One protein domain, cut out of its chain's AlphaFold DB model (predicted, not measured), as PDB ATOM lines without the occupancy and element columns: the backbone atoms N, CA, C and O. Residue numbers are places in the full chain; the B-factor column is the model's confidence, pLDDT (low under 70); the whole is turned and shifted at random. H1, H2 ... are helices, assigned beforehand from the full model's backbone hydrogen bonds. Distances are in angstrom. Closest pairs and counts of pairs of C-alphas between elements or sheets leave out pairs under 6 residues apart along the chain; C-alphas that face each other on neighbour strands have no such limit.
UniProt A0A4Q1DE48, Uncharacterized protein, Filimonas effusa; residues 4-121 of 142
ATOM      1  N   ARG A   4     255.551 259.524 135.447       62.81
ATOM      2  CA  ARG A   4     254.308 259.268 134.695       62.81
ATOM      3  C   ARG A   4     254.507 259.458 133.193       62.81
ATOM      4  O   ARG A   4     254.028 258.649 132.401       62.81
ATOM      5  N   SER A   5     255.267 260.483 132.812       67.38
ATOM      6  CA  SER A   5     255.646 260.748 131.418       67.38
ATOM      7  C   SER A   5     256.524 259.631 130.829       67.38
ATOM      8  O   SER A   5     256.340 259.227 129.677       67.38
ATOM      9  N   TYR A   6     257.410 259.057 131.654       81.69
ATOM     10  CA  TYR A   6     258.240 257.893 131.317       81.69
ATOM     11  C   TYR A   6     257.407 256.699 130.834       81.69
ATOM     12  O   TYR A   6     257.602 256.220 129.714       81.69
ATOM     13  N   LYS A   7     256.451 256.250 131.661       83.88
ATOM     14  CA  LYS A   7     255.642 255.059 131.364       83.88
ATOM     15  C   LYS A   7     254.813 255.268 130.108       83.88
ATOM     16  O   LYS A   7     254.806 254.419 129.227       83.88
ATOM     17  N   LYS A   8     254.186 256.442 129.995       89.31
ATOM     18  CA  LYS A   8     253.377 256.806 128.832       89.31
ATOM     19  C   LYS A   8     254.177 256.710 127.529       89.31
ATOM     20  O   LYS A   8     253.727 256.048 126.604       89.31
ATOM     21  N   THR A   9     255.374 257.297 127.487       90.06
ATOM     22  CA  THR A   9     256.216 257.312 126.277       90.06
ATOM     23  C   THR A   9     256.596 255.899 125.824       90.06
ATOM     24  O   THR A   9     256.510 255.574 124.641       90.06
ATOM     25  N   ILE A  10     257.017 255.042 126.759       93.50
ATOM     26  CA  ILE A  10     257.397 253.656 126.457       93.50
ATOM     27  C   ILE A  10     256.190 252.846 125.977       93.50
ATOM     28  O   ILE A  10     256.292 252.140 124.973       93.50
ATOM     29  N   THR A  11     255.049 252.969 126.660       94.12
ATOM     30  CA  THR A  11     253.822 252.265 126.283       94.12
ATOM     31  C   THR A  11     253.319 252.717 124.913       94.12
ATOM     32  O   THR A  11     252.939 251.879 124.104       94.12
ATOM     33  N   GLU A  12     253.364 254.016 124.608       94.12
ATOM     34  CA  GLU A  12     252.997 254.543 123.288       94.12
ATOM     35  C   GLU A  12     253.899 253.981 122.189       94.12
ATOM     36  O   GLU A  12     253.385 253.483 121.191       94.12
ATOM     37  N   LEU A  13     255.223 253.977 122.388       94.31
ATOM     38  CA  LEU A  13     256.167 253.372 121.440       94.31
ATOM     39  C   LEU A  13     255.880 251.887 121.203       94.31
ATOM     40  O   LEU A  13     255.961 251.426 120.066       94.31
ATOM     41  N   TYR A  14     255.541 251.149 122.261       94.88
ATOM     42  CA  TYR A  14     255.175 249.742 122.160       94.88
ATOM     43  C   TYR A  14     253.869 249.533 121.381       94.88
ATOM     44  O   TYR A  14     253.819 248.688 120.495       94.88
ATOM     45  N   LEU A  15     252.839 250.337 121.659       94.19
ATOM     46  CA  LEU A  15     251.522 250.230 121.023       94.19
ATOM     47  C   LEU A  15     251.530 250.581 119.533       94.19
ATOM     48  O   LEU A  15     250.783 249.982 118.763       94.19
ATOM     49  N   VAL A  16     252.333 251.567 119.123       94.25
ATOM     50  CA  VAL A  16     252.407 251.989 117.712       94.25
ATOM     51  C   VAL A  16     253.388 251.154 116.895       94.25
ATOM     52  O   VAL A  16     253.407 251.258 115.667       94.25
ATOM     53  N   ALA A  17     254.225 250.344 117.548       93.88
ATOM     54  CA  ALA A  17     255.143 249.474 116.844       93.88
ATOM     55  C   ALA A  17     254.367 248.392 116.092       93.88
ATOM     56  O   ALA A  17     253.611 247.617 116.665       93.88
ATOM     57  N   ASN A  18     254.589 248.322 114.785       91.12
ATOM     58  CA  ASN A  18     254.036 247.281 113.922       91.12
ATOM     59  C   ASN A  18     255.060 246.183 113.594       91.12
ATOM     60  O   ASN A  18     254.721 245.194 112.951       91.12
ATOM     61  N   THR A  19     256.323 246.371 113.990       94.69
ATOM     62  CA  THR A  19     257.403 245.408 113.777       94.69
ATOM     63  C   THR A  19     258.400 245.429 114.941       94.69
ATOM     64  O   THR A  19     258.627 246.486 115.542       94.69
ATOM     65  N   PRO A  20     259.076 244.297 115.220       94.81
ATOM     66  CA  PRO A  20     260.132 244.222 116.234       94.81
ATOM     67  C   PRO A  20     261.303 245.174 115.952       94.81
ATOM     68  O   PRO A  20     261.880 245.737 116.878       94.81
ATOM     69  N   TYR A  21     261.646 245.377 114.676       94.88
ATOM     70  CA  TYR A  21     262.734 246.268 114.263       94.88
ATOM     71  C   TYR A  21     262.393 247.733 114.521       94.88
ATOM     72  O   TYR A  21     263.194 248.458 115.105       94.88
ATOM     73  N   PHE A  22     261.172 248.147 114.160       95.38
ATOM     74  CA  PHE A  22     260.690 249.489 114.458       95.38
ATOM     75  C   PHE A  22     260.690 249.747 115.966       95.38
ATOM     76  O   PHE A  22     261.162 250.800 116.394       95.38
ATOM     77  N   LEU A  23     260.211 248.784 116.767       95.94
ATOM     78  CA  LEU A  23     260.239 248.899 118.223       95.94
ATOM     79  C   LEU A  23     261.671 249.104 118.724       95.94
ATOM     80  O   LEU A  23     261.935 250.058 119.451       95.94
ATOM     81  N   PHE A  24     262.590 248.231 118.309       95.94
ATOM     82  CA  PHE A  24     263.984 248.263 118.736       95.94
ATOM     83  C   PHE A  24     264.661 249.596 118.415       95.94
ATOM     84  O   PHE A  24     265.211 250.239 119.312       95.94
ATOM     85  N   ASP A  25     264.589 250.043 117.161       94.50
ATOM     86  CA  ASP A  25     265.274 251.255 116.719       94.50
ATOM     87  C   ASP A  25     264.689 252.513 117.376       94.50
ATOM     88  O   ASP A  25     265.442 253.384 117.821       94.50
ATOM     89  N   ASN A  26     263.360 252.612 117.492       96.25
ATOM     90  CA  ASN A  26     262.723 253.775 118.115       96.25
ATOM     91  C   ASN A  26     262.920 253.799 119.632       96.25
ATOM     92  O   ASN A  26     263.189 254.863 120.191       96.25
ATOM     93  N   MET A  27     262.860 252.647 120.304       95.75
ATOM     94  CA  MET A  27     263.185 252.574 121.726       95.75
ATOM     95  C   MET A  27     264.648 252.941 121.968       95.75
ATOM     96  O   MET A  27     264.893 253.795 122.808       95.75
ATOM     97  N   ARG A  28     265.617 252.427 121.197       94.69
ATOM     98  CA  ARG A  28     267.035 252.826 121.338       94.69
ATOM     99  C   ARG A  28     267.265 254.328 121.181       94.69
ATOM    100  O   ARG A  28     268.128 254.883 121.853       94.69
ATOM    101  N   ARG A  29     266.515 254.982 120.291       95.25
ATOM    102  CA  ARG A  29     266.597 256.435 120.061       95.25
ATOM    103  C   ARG A  29     265.854 257.251 121.114       95.25
ATOM    104  O   ARG A  29     266.134 258.436 121.256       95.25
ATOM    105  N   SER A  30     264.943 256.646 121.869       95.00
ATOM    106  CA  SER A  30     264.196 257.341 122.911       95.00
ATOM    107  C   SER A  30     265.118 257.809 124.036       95.00
ATOM    108  O   SER A  30     265.840 257.011 124.635       95.00
ATOM    109  N   ASN A  31     265.025 259.095 124.392       94.06
ATOM    110  CA  ASN A  31     265.734 259.670 125.544       94.06
ATOM    111  C   ASN A  31     265.451 258.900 126.837       94.06
ATOM    112  O   ASN A  31     266.297 258.834 127.726       94.06
ATOM    113  N   VAL A  32     264.257 258.311 126.942       93.12
ATOM    114  CA  VAL A  32     263.853 257.509 128.090       93.12
ATOM    115  C   VAL A  32     264.723 256.257 128.217       93.12
ATOM    116  O   VAL A  32     265.335 256.047 129.256       93.12
ATOM    117  N   VAL A  33     264.828 255.458 127.157       95.00
ATOM    118  CA  VAL A  33     265.609 254.209 127.148       95.00
ATOM    119  C   VAL A  33     267.102 254.503 127.261       95.00
ATOM    120  O   VAL A  33     267.809 253.833 128.006       95.00
ATOM    121  N   GLN A  34     267.576 255.566 126.607       95.38
ATOM    122  CA  GLN A  34     268.945 256.043 126.797       95.38
ATOM    123  C   GLN A  34     269.220 256.430 128.259       95.38
ATOM    124  O   GLN A  34     270.283 256.108 128.782       95.38
ATOM    125  N   SER A  35     268.259 257.059 128.947       94.12
ATOM    126  CA  SER A  35     268.391 257.398 130.371       94.12
ATOM    127  C   SER A  35     268.403 256.158 131.261       94.12
ATOM    128  O   SER A  35     269.232 256.088 132.166       94.12
ATOM    129  N   ILE A  36     267.541 255.166 130.994       94.44
ATOM    130  CA  ILE A  36     267.563 253.870 131.698       94.44
ATOM    131  C   ILE A  36     268.949 253.241 131.557       94.44
ATOM    132  O   ILE A  36     269.561 252.867 132.556       94.44
ATOM    133  N   ALA A  37     269.459 253.166 130.326       94.81
ATOM    134  CA  ALA A  37     270.781 252.627 130.065       94.81
ATOM    135  C   ALA A  37     271.863 253.434 130.794       94.81
ATOM    136  O   ALA A  37     272.723 252.843 131.427       94.81
ATOM    137  N   ALA A  38     271.838 254.766 130.768       94.69
ATOM    138  CA  ALA A  38     272.862 255.587 131.418       94.69
ATOM    139  C   ALA A  38     272.873 255.454 132.953       94.69
ATOM    140  O   ALA A  38     273.942 255.490 133.556       94.69
ATOM    141  N   GLN A  39     271.705 255.294 133.578       95.06
ATOM    142  CA  GLN A  39     271.548 255.288 135.039       95.06
ATOM    143  C   GLN A  39     271.799 253.926 135.693       95.06
ATOM    144  O   GLN A  39     271.940 253.869 136.909       95.06
ATOM    145  N   ASN A  40     271.842 252.848 134.911       94.31
ATOM    146  CA  ASN A  40     271.972 251.486 135.421       94.31
ATOM    147  C   ASN A  40     273.178 250.789 134.785       94.31
ATOM    148  O   ASN A  40     273.493 250.985 133.607       94.31
ATOM    149  N   SER A  41     273.855 249.943 135.550       93.88
ATOM    150  CA  SER A  41     274.852 249.012 135.027       93.88
ATOM    151  C   SER A  41     274.195 247.895 134.209       93.88
ATOM    152  O   SER A  41     273.001 247.619 134.326       93.88
ATOM    153  N   THR A  42     274.983 247.213 133.375       93.50
ATOM    154  CA  THR A  42     274.513 246.036 132.624       93.50
ATOM    155  C   THR A  42     273.961 244.953 133.552       93.50
ATOM    156  O   THR A  42     272.887 244.414 133.292       93.50
ATOM    157  N   ALA A  43     274.659 244.666 134.654       93.00
ATOM    158  CA  ALA A  43     274.250 243.645 135.614       93.00
ATOM    159  C   ALA A  43     272.894 243.968 136.266       93.00
ATOM    160  O   ALA A  43     272.046 243.084 136.384       93.00
ATOM    161  N   GLU A  44     272.660 245.231 136.636       95.44
ATOM    162  CA  GLU A  44     271.375 245.682 137.189       95.44
ATOM    163  C   GLU A  44     270.239 245.535 136.175       95.44
ATOM    164  O   GLU A  44     269.180 245.015 136.518       95.44
ATOM    165  N   LEU A  45     270.470 245.912 134.913       95.81
ATOM    166  CA  LEU A  45     269.465 245.778 133.855       95.81
ATOM    167  C   LEU A  45     269.112 244.314 133.570       95.81
ATOM    168  O   LEU A  45     267.937 243.984 133.426       95.81
ATOM    169  N   ILE A  46     270.109 243.426 133.507       94.69
ATOM    170  CA  ILE A  46     269.891 241.984 133.313       94.69
ATOM    171  C   ILE A  46     269.125 241.392 134.497       94.69
ATOM    172  O   ILE A  46     268.203 240.596 134.300       94.69
ATOM    173  N   LYS A  47     269.485 241.776 135.726       94.94
ATOM    174  CA  LYS A  47     268.791 241.335 136.938       94.94
ATOM    175  C   LYS A  47     267.324 241.767 136.916       94.94
ATOM    176  O   LYS A  47     266.452 240.908 137.020       94.94
ATOM    177  N   GLU A  48     267.060 243.054 136.704       95.44
ATOM    178  CA  GLU A  48     265.705 243.615 136.633       95.44
ATOM    179  C   GLU A  48     264.879 242.940 135.528       95.44
ATOM    180  O   GLU A  48     263.717 242.582 135.728       95.44
ATOM    181  N   PHE A  49     265.485 242.715 134.359       95.19
ATOM    182  CA  PHE A  49     264.848 241.995 133.263       95.19
ATOM    183  C   PHE A  49     264.411 240.588 133.690       95.19
ATOM    184  O   PHE A  49     263.237 240.244 133.544       95.19
ATOM    185  N   ASN A  50     265.336 239.798 134.244       93.75
ATOM    186  CA  ASN A  50     265.076 238.423 134.674       93.75
ATOM    187  C   ASN A  50     264.002 238.349 135.767       93.75
ATOM    188  O   ASN A  50     263.129 237.483 135.711       93.75
ATOM    189  N   GLU A  51     264.026 239.272 136.732       94.31
ATOM    190  CA  GLU A  51     263.008 239.358 137.783       94.31
ATOM    191  C   GLU A  51     261.619 239.629 137.190       94.31
ATOM    192  O   GLU A  51     260.649 238.953 137.541       94.31
ATOM    193  N   ARG A  52     261.507 240.548 136.225       93.00
ATOM    194  CA  ARG A  52     260.216 240.891 135.611       93.00
ATOM    195  C   ARG A  52     259.650 239.810 134.701       93.00
ATOM    196  O   ARG A  52     258.445 239.595 134.721       93.00
ATOM    197  N   ILE A  53     260.480 239.109 133.929       91.94
ATOM    198  CA  ILE A  53     259.986 238.012 133.078       91.94
ATOM    199  C   ILE A  53     259.617 236.755 133.876       91.94
ATOM    200  O   ILE A  53     258.971 235.861 133.336       91.94
ATOM    201  N   SER A  54     260.040 236.665 135.142       91.44
ATOM    202  CA  SER A  54     259.747 235.521 136.014       91.44
ATOM    203  C   SER A  54     258.356 235.575 136.657       91.44
ATOM    204  O   SER A  54     257.888 234.570 137.193       91.44
ATOM    205  N   ARG A  55     257.682 236.731 136.600       91.69
ATOM    206  CA  ARG A  55     256.357 236.950 137.192       91.69
ATOM    207  C   ARG A  55     255.274 237.144 136.121       91.69
ATOM    208  O   ARG A  55     255.593 237.526 134.995       91.69
ATOM    209  N   PRO A  56     253.991 236.908 136.451       91.69
ATOM    210  CA  PRO A  56     252.887 237.238 135.557       91.69
ATOM    211  C   PRO A  56     252.880 238.728 135.199       91.69
ATOM    212  O   PRO A  56     253.009 239.579 136.079       91.69
ATOM    213  N   ILE A  57     252.705 239.021 133.911       91.75
ATOM    214  CA  ILE A  57     252.569 240.384 133.392       91.75
ATOM    215  C   ILE A  57     251.104 240.795 133.497       91.75
ATOM    216  O   ILE A  57     250.231 240.107 132.964       91.75
ATOM    217  N   ASN A  58     250.839 241.909 134.175       90.31
ATOM    218  CA  ASN A  58     249.475 242.317 134.520       90.31
ATOM    219  C   ASN A  58     248.870 243.297 133.513       90.31
ATOM    220  O   ASN A  58     247.651 243.353 133.363       90.31
ATOM    221  N   ASP A  59     249.711 244.069 132.823       92.69
ATOM    222  CA  ASP A  59     249.263 245.045 131.837       92.69
ATOM    223  C   ASP A  59     250.294 245.291 130.722       92.69
ATOM    224  O   ASP A  59     251.452 244.871 130.772       92.69
ATOM    225  N   ILE A  60     249.842 245.986 129.679       92.00
ATOM    226  CA  ILE A  60     250.655 246.302 128.501       92.00
ATOM    227  C   ILE A  60     251.802 247.276 128.795       92.00
ATOM    228  O   ILE A  60     252.819 247.246 128.105       92.00
ATOM    229  N   SER A  61     251.668 248.123 129.819       93.00
ATOM    230  CA  SER A  61     252.735 249.047 130.207       93.00
ATOM    231  C   SER A  61     253.878 248.292 130.873       93.00
ATOM    232  O   SER A  61     255.038 248.581 130.598       93.00
ATOM    233  N   GLU A  62     253.573 247.277 131.681       93.19
ATOM    234  CA  GLU A  62     254.570 246.376 132.250       93.19
ATOM    235  C   GLU A  62     255.335 245.637 131.143       93.19
ATOM    236  O   GLU A  62     256.565 245.615 131.166       93.19
ATOM    237  N   LEU A  63     254.643 245.121 130.122       93.44
ATOM    238  CA  LEU A  63     255.304 244.502 128.968       93.44
ATOM    239  C   LEU A  63     256.212 245.492 128.221       93.44
ATOM    240  O   LEU A  63     257.358 245.166 127.903       93.44
ATOM    241  N   ALA A  64     255.725 246.707 127.972       95.06
ATOM    242  CA  ALA A  64     256.492 247.753 127.306       95.06
ATOM    243  C   ALA A  64     257.748 248.145 128.109       95.06
ATOM    244  O   ALA A  64     258.821 248.328 127.532       95.06
ATOM    245  N   GLU A  65     257.653 248.209 129.441       94.69
ATOM    246  CA  GLU A  65     258.794 248.439 130.335       94.69
ATOM    247  C   GLU A  65     259.834 247.316 130.246       94.69
ATOM    248  O   GLU A  65     261.032 247.596 130.206       94.69
ATOM    249  N   ILE A  66     259.403 246.055 130.164       95.31
ATOM    250  CA  ILE A  66     260.319 244.916 130.003       95.31
ATOM    251  C   ILE A  66     261.071 245.022 128.665       95.31
ATOM    252  O   ILE A  66     262.289 244.829 128.638       95.31
ATOM    253  N   TYR A  67     260.393 245.394 127.571       96.06
ATOM    254  CA  TYR A  67     261.067 245.679 126.296       96.06
ATOM    255  C   TYR A  67     262.047 246.850 126.412       96.06
ATOM    256  O   TYR A  67     263.166 246.755 125.910       96.06
ATOM    257  N   ALA A  68     261.672 247.930 127.101       96.62
ATOM    258  CA  ALA A  68     262.551 249.075 127.309       96.62
ATOM    259  C   ALA A  68     263.831 248.687 128.069       96.62
ATOM    260  O   ALA A  68     264.921 249.095 127.665       96.62
ATOM    261  N   ILE A  69     263.732 247.860 129.115       96.06
ATOM    262  CA  ILE A  69     264.895 247.335 129.853       96.06
ATOM    263  C   ILE A  69     265.756 246.467 128.934       96.06
ATOM    264  O   ILE A  69     266.957 246.700 128.810       96.06
ATOM    265  N   PHE A  70     265.142 245.511 128.235       95.88
ATOM    266  CA  PHE A  70     265.848 244.619 127.319       95.88
ATOM    267  C   PHE A  70     266.617 245.380 126.235       95.88
ATOM    268  O   PHE A  70     267.778 245.094 125.949       95.88
ATOM    269  N   ILE A  71     265.998 246.414 125.672       96.19
ATOM    270  CA  ILE A  71     266.609 247.259 124.649       96.19
ATOM    271  C   ILE A  71     267.666 248.188 125.257       96.19
ATOM    272  O   ILE A  71     268.683 248.442 124.613       96.19
ATOM    273  N   SER A  72     267.511 248.626 126.508       96.19
ATOM    274  CA  SER A  72     268.543 249.395 127.220       96.19
ATOM    275  C   SER A  72     269.850 248.612 127.358       96.19
ATOM    276  O   SER A  72     270.922 249.194 127.218       96.19
ATOM    277  N   ILE A  73     269.783 247.287 127.545       95.31
ATOM    278  CA  ILE A  73     270.974 246.418 127.598       95.31
ATOM    279  C   ILE A  73     271.747 246.480 126.274       95.31
ATOM    280  O   ILE A  73     272.970 246.551 126.273       95.31
ATOM    281  N   SER A  74     271.050 246.557 125.135       93.50
ATOM    282  CA  SER A  74     271.706 246.655 123.822       93.50
ATOM    283  C   SER A  74     272.504 247.951 123.617       93.50
ATOM    284  O   SER A  74     273.320 248.021 122.696       93.50
ATOM    285  N   LEU A  75     272.248 249.000 124.411       92.62
ATOM    286  CA  LEU A  75     272.982 250.273 124.359       92.62
ATOM    287  C   LEU A  75     274.311 250.222 125.120       92.62
ATOM    288  O   LEU A  75     275.109 251.150 125.023       92.62
ATOM    289  N   LYS A  76     274.547 249.157 125.886       86.94
ATOM    290  CA  LYS A  76     275.818 248.906 126.553       86.94
ATOM    291  C   LYS A  76     276.745 248.205 125.553       86.94
ATOM    292  O   LYS A  76     276.304 247.327 124.812       86.94
ATOM    293  N   ASP A  77     278.017 248.582 125.520       71.69
ATOM    294  CA  ASP A  77     279.003 247.988 124.606       71.69
ATOM    295  C   ASP A  77     279.974 247.103 125.394       71.69
ATOM    296  O   ASP A  77     281.099 247.486 125.699       71.69
ATOM    297  N   LEU A  78     279.469 245.951 125.839       76.12
ATOM    298  CA  LEU A  78     280.211 244.953 126.608       76.12
ATOM    299  C   LEU A  78     279.972 243.575 125.988       76.12
ATOM    300  O   LEU A  78     278.838 243.260 125.616       76.12
ATOM    301  N   ASP A  79     281.016 242.742 125.926       78.06
ATOM    302  CA  ASP A  79     280.917 241.354 125.444       78.06
ATOM    303  C   ASP A  79     279.841 240.559 126.220       78.06
ATOM    304  O   ASP A  79     279.116 239.759 125.634       78.06
ATOM    305  N   GLU A  80     279.639 240.863 127.507       82.81
ATOM    306  CA  GLU A  80     278.595 240.264 128.357       82.81
ATOM    307  C   GLU A  80     277.171 240.429 127.797       82.81
ATOM    308  O   GLU A  80     276.304 239.576 128.009       82.81
ATOM    309  N   ASN A  81     276.910 241.501 127.044       86.31
ATOM    310  CA  ASN A  81     275.605 241.709 126.422       86.31
ATOM    311  C   ASN A  81     275.366 240.690 125.315       86.31
ATOM    312  O   ASN A  81     274.254 240.182 125.182       86.31
ATOM    313  N   TYR A  82     276.399 240.369 124.532       88.44
ATOM    314  CA  TYR A  82     276.294 239.389 123.458       88.44
ATOM    315  C   TYR A  82     275.823 238.039 124.001       88.44
ATOM    316  O   TYR A  82     274.836 237.487 123.509       88.44
ATOM    317  N   ASP A  83     276.459 237.558 125.069       89.50
ATOM    318  CA  ASP A  83     276.103 236.289 125.706       89.50
ATOM    319  C   ASP A  83     274.687 236.320 126.286       89.50
ATOM    320  O   ASP A  83     273.929 235.355 126.148       89.50
ATOM    321  N   PHE A  84     274.284 237.442 126.884       92.31
ATOM    322  CA  PHE A  84     272.917 237.626 127.362       92.31
ATOM    323  C   PHE A  84     271.890 237.533 126.221       92.31
ATOM    324  O   PHE A  84     270.937 236.752 126.307       92.31
ATOM    325  N   PHE A  85     272.089 238.266 125.123       93.06
ATOM    326  CA  PHE A  85     271.191 238.225 123.966       93.06
ATOM    327  C   PHE A  85     271.163 236.838 123.306       93.06
ATOM    328  O   PHE A  85     270.103 236.399 122.848       93.06
ATOM    329  N   LEU A  86     272.288 236.114 123.311       91.38
ATOM    330  CA  LEU A  86     272.364 234.735 122.839       91.38
ATOM    331  C   LEU A  86     271.489 233.797 123.680       91.38
ATOM    332  O   LEU A  86     270.814 232.938 123.122       91.38
ATOM    333  N   GLN A  87     271.451 233.977 125.001       89.94
ATOM    334  CA  GLN A  87     270.606 233.170 125.884       89.94
ATOM    335  C   GLN A  87     269.120 233.523 125.770       89.94
ATOM    336  O   GLN A  87     268.270 232.630 125.756       89.94
ATOM    337  N   VAL A  88     268.789 234.815 125.703       88.25
ATOM    338  CA  VAL A  88     267.393 235.277 125.667       88.25
ATOM    339  C   VAL A  88     266.672 234.781 124.420       88.25
ATOM    340  O   VAL A  88     265.515 234.372 124.529       88.25
ATOM    341  N   LYS A  89     267.354 234.748 123.263       86.62
ATOM    342  CA  LYS A  89     266.748 234.335 121.987       86.62
ATOM    343  C   LYS A  89     266.117 232.933 122.037       86.62
ATOM    344  O   LYS A  89     265.158 232.687 121.315       86.62
ATOM    345  N   ASP A  90     266.646 232.049 122.887       81.56
ATOM    346  CA  ASP A  90     266.217 230.652 123.001       81.56
ATOM    347  C   ASP A  90     265.297 230.411 124.213       81.56
ATOM    348  O   ASP A  90     264.467 229.502 124.198       81.56
ATOM    349  N   LYS A  91     265.434 231.218 125.277       83.69
ATOM    350  CA  LYS A  91     264.753 230.995 126.566       83.69
ATOM    351  C   LYS A  91     263.442 231.767 126.715       83.69
ATOM    352  O   LYS A  91     262.525 231.280 127.375       83.69
ATOM    353  N   VAL A  92     263.338 232.962 126.134       83.12
ATOM    354  CA  VAL A  92     262.209 233.872 126.373       83.12
ATOM    355  C   VAL A  92     261.214 233.802 125.219       83.12
ATOM    356  O   VAL A  92     261.527 234.166 124.091       83.12
ATOM    357  N   LYS A  93     259.985 233.356 125.511       76.88
ATOM    358  CA  LYS A  93     258.921 233.125 124.511       76.88
ATOM    359  C   LYS A  93     257.941 234.294 124.342       76.88
ATOM    360  O   LYS A  93     256.810 234.090 123.912       76.88
ATOM    361  N   PHE A  94     258.354 235.511 124.681       82.31
ATOM    362  CA  PHE A  94     257.572 236.707 124.365       82.31
ATOM    363  C   PHE A  94     257.723 237.076 122.887       82.31
ATOM    364  O   PHE A  94     258.801 236.921 122.315       82.31
ATOM    365  N   GLU A  95     256.641 237.584 122.292       82.69
ATOM    366  CA  GLU A  95     256.425 237.675 120.840       82.69
ATOM    367  C   GLU A  95     257.635 238.184 120.040       82.69
ATOM    368  O   GLU A  95     258.056 237.547 119.075       82.69
ATOM    369  N   TRP A  96     258.229 239.310 120.442       92.81
ATOM    370  CA  TRP A  96     259.286 239.968 119.669       92.81
ATOM    371  C   TRP A  96     260.687 239.792 120.252       92.81
ATOM    372  O   TRP A  96     261.661 240.144 119.588       92.81
ATOM    373  N   PHE A  97     260.825 239.210 121.446       91.50
ATOM    374  CA  PHE A  97     262.122 239.050 122.112       91.50
ATOM    375  C   PHE A  97     263.136 238.259 121.278       91.50
ATOM    376  O   PHE A  97     264.227 238.787 121.042       91.50
ATOM    377  N   PRO A  98     262.811 237.060 120.751       92.56
ATOM    378  CA  PRO A  98     263.743 236.314 119.910       92.56
ATOM    379  C   PRO A  98     264.142 237.064 118.638       92.56
ATOM    380  O   PRO A  98     265.291 236.991 118.202       92.56
ATOM    381  N   VAL A  99     263.209 237.805 118.031       94.00
ATOM    382  CA  VAL A  99     263.476 238.547 116.791       94.00
ATOM    383  C   VAL A  99     264.403 239.728 117.060       94.00
ATOM    384  O   VAL A  99     265.389 239.905 116.345       94.00
ATOM    385  N   ILE A 100     264.138 240.486 118.125       94.75
ATOM    386  CA  ILE A 100     264.983 241.597 118.568       94.75
ATOM    387  C   ILE A 100     266.372 241.094 118.973       94.75
ATOM    388  O   ILE A 100     267.377 241.689 118.581       94.75
ATOM    389  N   ALA A 101     266.453 239.972 119.689       94.00
ATOM    390  CA  ALA A 101     267.730 239.388 120.079       94.00
ATOM    391  C   ALA A 101     268.576 239.006 118.861       94.00
ATOM    392  O   ALA A 101     269.738 239.396 118.752       94.00
ATOM    393  N   ASN A 102     267.973 238.314 117.894       92.56
ATOM    394  CA  ASN A 102     268.646 237.972 116.645       92.56
ATOM    395  C   ASN A 102     269.055 239.214 115.842       92.56
ATOM    396  O   ASN A 102     270.111 239.208 115.209       92.56
ATOM    397  N   TYR A 103     268.244 240.274 115.860       92.31
ATOM    398  CA  TYR A 103     268.588 241.537 115.214       92.31
ATOM    399  C   TYR A 103     269.833 242.170 115.836       92.31
ATOM    400  O   TYR A 103     270.763 242.525 115.113       92.31
ATOM    401  N   TYR A 104     269.893 242.251 117.167       91.75
ATOM    402  CA  TYR A 104     271.069 242.755 117.873       91.75
ATOM    403  C   TYR A 104     272.320 241.926 117.556       91.75
ATOM    404  O   TYR A 104     273.320 242.482 117.110       91.75
ATOM    405  N   LEU A 105     272.252 240.598 117.701       91.38
ATOM    406  CA  LEU A 105     273.400 239.701 117.506       91.38
ATOM    407  C   LEU A 105     273.979 239.784 116.085       91.38
ATOM    408  O   LEU A 105     275.200 239.779 115.910       91.38
ATOM    409  N   LYS A 106     273.116 239.892 115.064       89.00
ATOM    410  CA  LYS A 106     273.545 240.072 113.667       89.00
ATOM    411  C   LYS A 106     274.305 241.383 113.475       89.00
ATOM    412  O   LYS A 106     275.362 241.377 112.851       89.00
ATOM    413  N   ASN A 107     273.793 242.485 114.023       83.81
ATOM    414  CA  ASN A 107     274.429 243.797 113.897       83.81
ATOM    415  C   ASN A 107     275.715 243.905 114.729       83.81
ATOM    416  O   ASN A 107     276.699 244.469 114.261       83.81
ATOM    417  N   TYR A 108     275.752 243.291 115.913       81.69
ATOM    418  CA  TYR A 108     276.950 243.226 116.747       81.69
ATOM    419  C   TYR A 108     278.109 242.520 116.027       81.69
ATOM    420  O   TYR A 108     279.237 243.008 116.015       81.69
ATOM    421  N   ALA A 109     277.827 241.405 115.343       66.62
ATOM    422  CA  ALA A 109     278.832 240.679 114.567       66.62
ATOM    423  C   ALA A 109     279.408 241.502 113.399       66.62
ATOM    424  O   ALA A 109     280.576 241.330 113.053       66.62
ATOM    425  N   VAL A 110     278.610 242.390 112.795       66.94
ATOM    426  CA  VAL A 110     279.075 243.304 111.741       66.94
ATOM    427  C   VAL A 110     280.030 244.345 112.324       66.94
ATOM    428  O   VAL A 110     281.129 244.504 111.801       66.94
ATOM    429  N   VAL A 111     279.656 244.977 113.442       64.50
ATOM    430  CA  VAL A 111     280.477 246.001 114.114       64.50
ATOM    431  C   VAL A 111     281.791 245.415 114.640       64.50
ATOM    432  O   VAL A 111     282.861 245.984 114.428       64.50
ATOM    433  N   LYS A 112     281.757 244.235 115.270       66.19
ATOM    434  CA  LYS A 112     282.980 243.586 115.769       66.19
ATOM    435  C   LYS A 112     283.923 243.202 114.625       66.19
ATOM    436  O   LYS A 112     285.132 243.368 114.748       66.19
ATOM    437  N   LYS A 113     283.389 242.746 113.484       60.28
ATOM    438  CA  LYS A 113     284.197 242.461 112.288       60.28
ATOM    439  C   LYS A 113     284.833 243.716 111.693       60.28
ATOM    440  O   LYS A 113     286.006 243.646 111.343       60.28
ATOM    441  N   SER A 114     284.119 244.841 111.601       57.56
ATOM    442  CA  SER A 114     284.715 246.093 111.105       57.56
ATOM    443  C   SER A 114     285.836 246.588 112.020       57.56
ATOM    444  O   SER A 114     286.909 246.917 111.529       57.56
ATOM    445  N   LEU A 115     285.657 246.505 113.344       58.31
ATOM    446  CA  LEU A 115     286.701 246.869 114.309       58.31
ATOM    447  C   LEU A 115     287.961 245.992 114.190       58.31
ATOM    448  O   LEU A 115     289.068 246.475 114.404       58.31
ATOM    449  N   ILE A 116     287.832 244.711 113.834       59.06
ATOM    450  CA  ILE A 116     288.991 243.823 113.616       59.06
ATOM    451  C   ILE A 116     289.725 244.174 112.311       59.06
ATOM    452  O   ILE A 116     290.951 244.116 112.263       59.06
ATOM    453  N   VAL A 117     288.998 244.551 111.254       56.25
ATOM    454  CA  VAL A 117     289.599 244.942 109.966       56.25
ATOM    455  C   VAL A 117     290.363 246.262 110.094       56.25
ATOM    456  O   VAL A 117     291.484 246.353 109.598       56.25
ATOM    457  N   ASP A 118     289.816 247.235 110.822       53.66
ATOM    458  CA  ASP A 118     290.467 248.533 111.030       53.66
ATOM    459  C   ASP A 118     291.730 248.421 111.908       53.66
ATOM    460  O   ASP A 118     292.723 249.101 111.653       53.66
ATOM    461  N   ASN A 119     291.746 247.507 112.886       48.81
ATOM    462  CA  ASN A 119     292.927 247.252 113.722       48.81
ATOM    463  C   ASN A 119     294.042 246.474 112.994       48.81
ATOM    464  O   ASN A 119     295.214 246.648 113.314       48.81
ATOM    465  N   ASN A 120     293.710 245.660 111.985       50.41
ATOM    466  CA  ASN A 120     294.704 244.947 111.169       50.41
ATOM    467  C   ASN A 120     295.279 245.798 110.019       50.41
ATOM    468  O   ASN A 120     296.235 245.384 109.368       50.41
ATOM    469  N   ALA A 121     294.724 246.986 109.759       51.62
ATOM    470  CA  ALA A 121     295.243 247.930 108.766       51.62
ATOM    471  C   ALA A 121     296.378 248.832 109.306       51.62
ATOM    472  O   ALA A 121     296.886 249.681 108.574       51.62
TER     473      ALA A 121
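What this domain is: This is residues 4 to 121 of the 142 residues of an uncharacterized protein of Filimonas effusa (UniProt A0A4Q1DE48). A compact body of helices gathers round H5, with H1, H2, H3 and H4 packing on it; H6 and H7 form a hairpin that meets this group where H7 packs on H2. Residues 110 to 121, of which 110 to 120 belong to H7, stick out as an arm. The printed part has 118 residues with seven named helices, H1 to H7 in chain order, and no named strand: the class is all helix. It is compact, with a radius of gyration of the C-alphas of 14.5 A, and spans 51 by 28 by 28 A.

How they stand to each other: H1, residues 4 to 16, touches H2, residues 20 to 29, in a hairpin with a shallow tilt of 31 degrees; the closest C-alphas, of Tyr 14 and Leu 23, are 6.5 A apart. H5, residues 60 to 74, is the hub, and H1 is about perpendicular to it at 89 degrees, with the closest C-alphas, of Thr 11 and Ser 61, at 5.2 A. H3, residues 31 to 39, touches residues 68 to 73 of H5 alone at a steep tilt of 60 degrees; the closest C-alphas, of Ala 37 and Ser 72, are 4.9 A apart. H4, residues 42 to 53, forms a hairpin with H5, opposite ways at 28 degrees. H6, residues 79 to 91, forms a hairpin with H7, residues 97 to 120, touching residues 97 to 108 alone. Every O i to N i+4 pair is within hydrogen-bond range in H1, H2, H3, H4 and H7, against 10 of 11 in H5 and 8 of 9 in H6.

Where its parts are: H1 begins at C-alpha 4, (254.308, 259.268, 134.695). H5 is 21.6 A long. H7, 34.9 A long, ends at C-alpha 120, (294.704, 244.947, 111.169).

The domain as a whole: The printed part has no cut, and no link is long. The pLDDT is under 70 at residues 4 to 5 and 109 to 121.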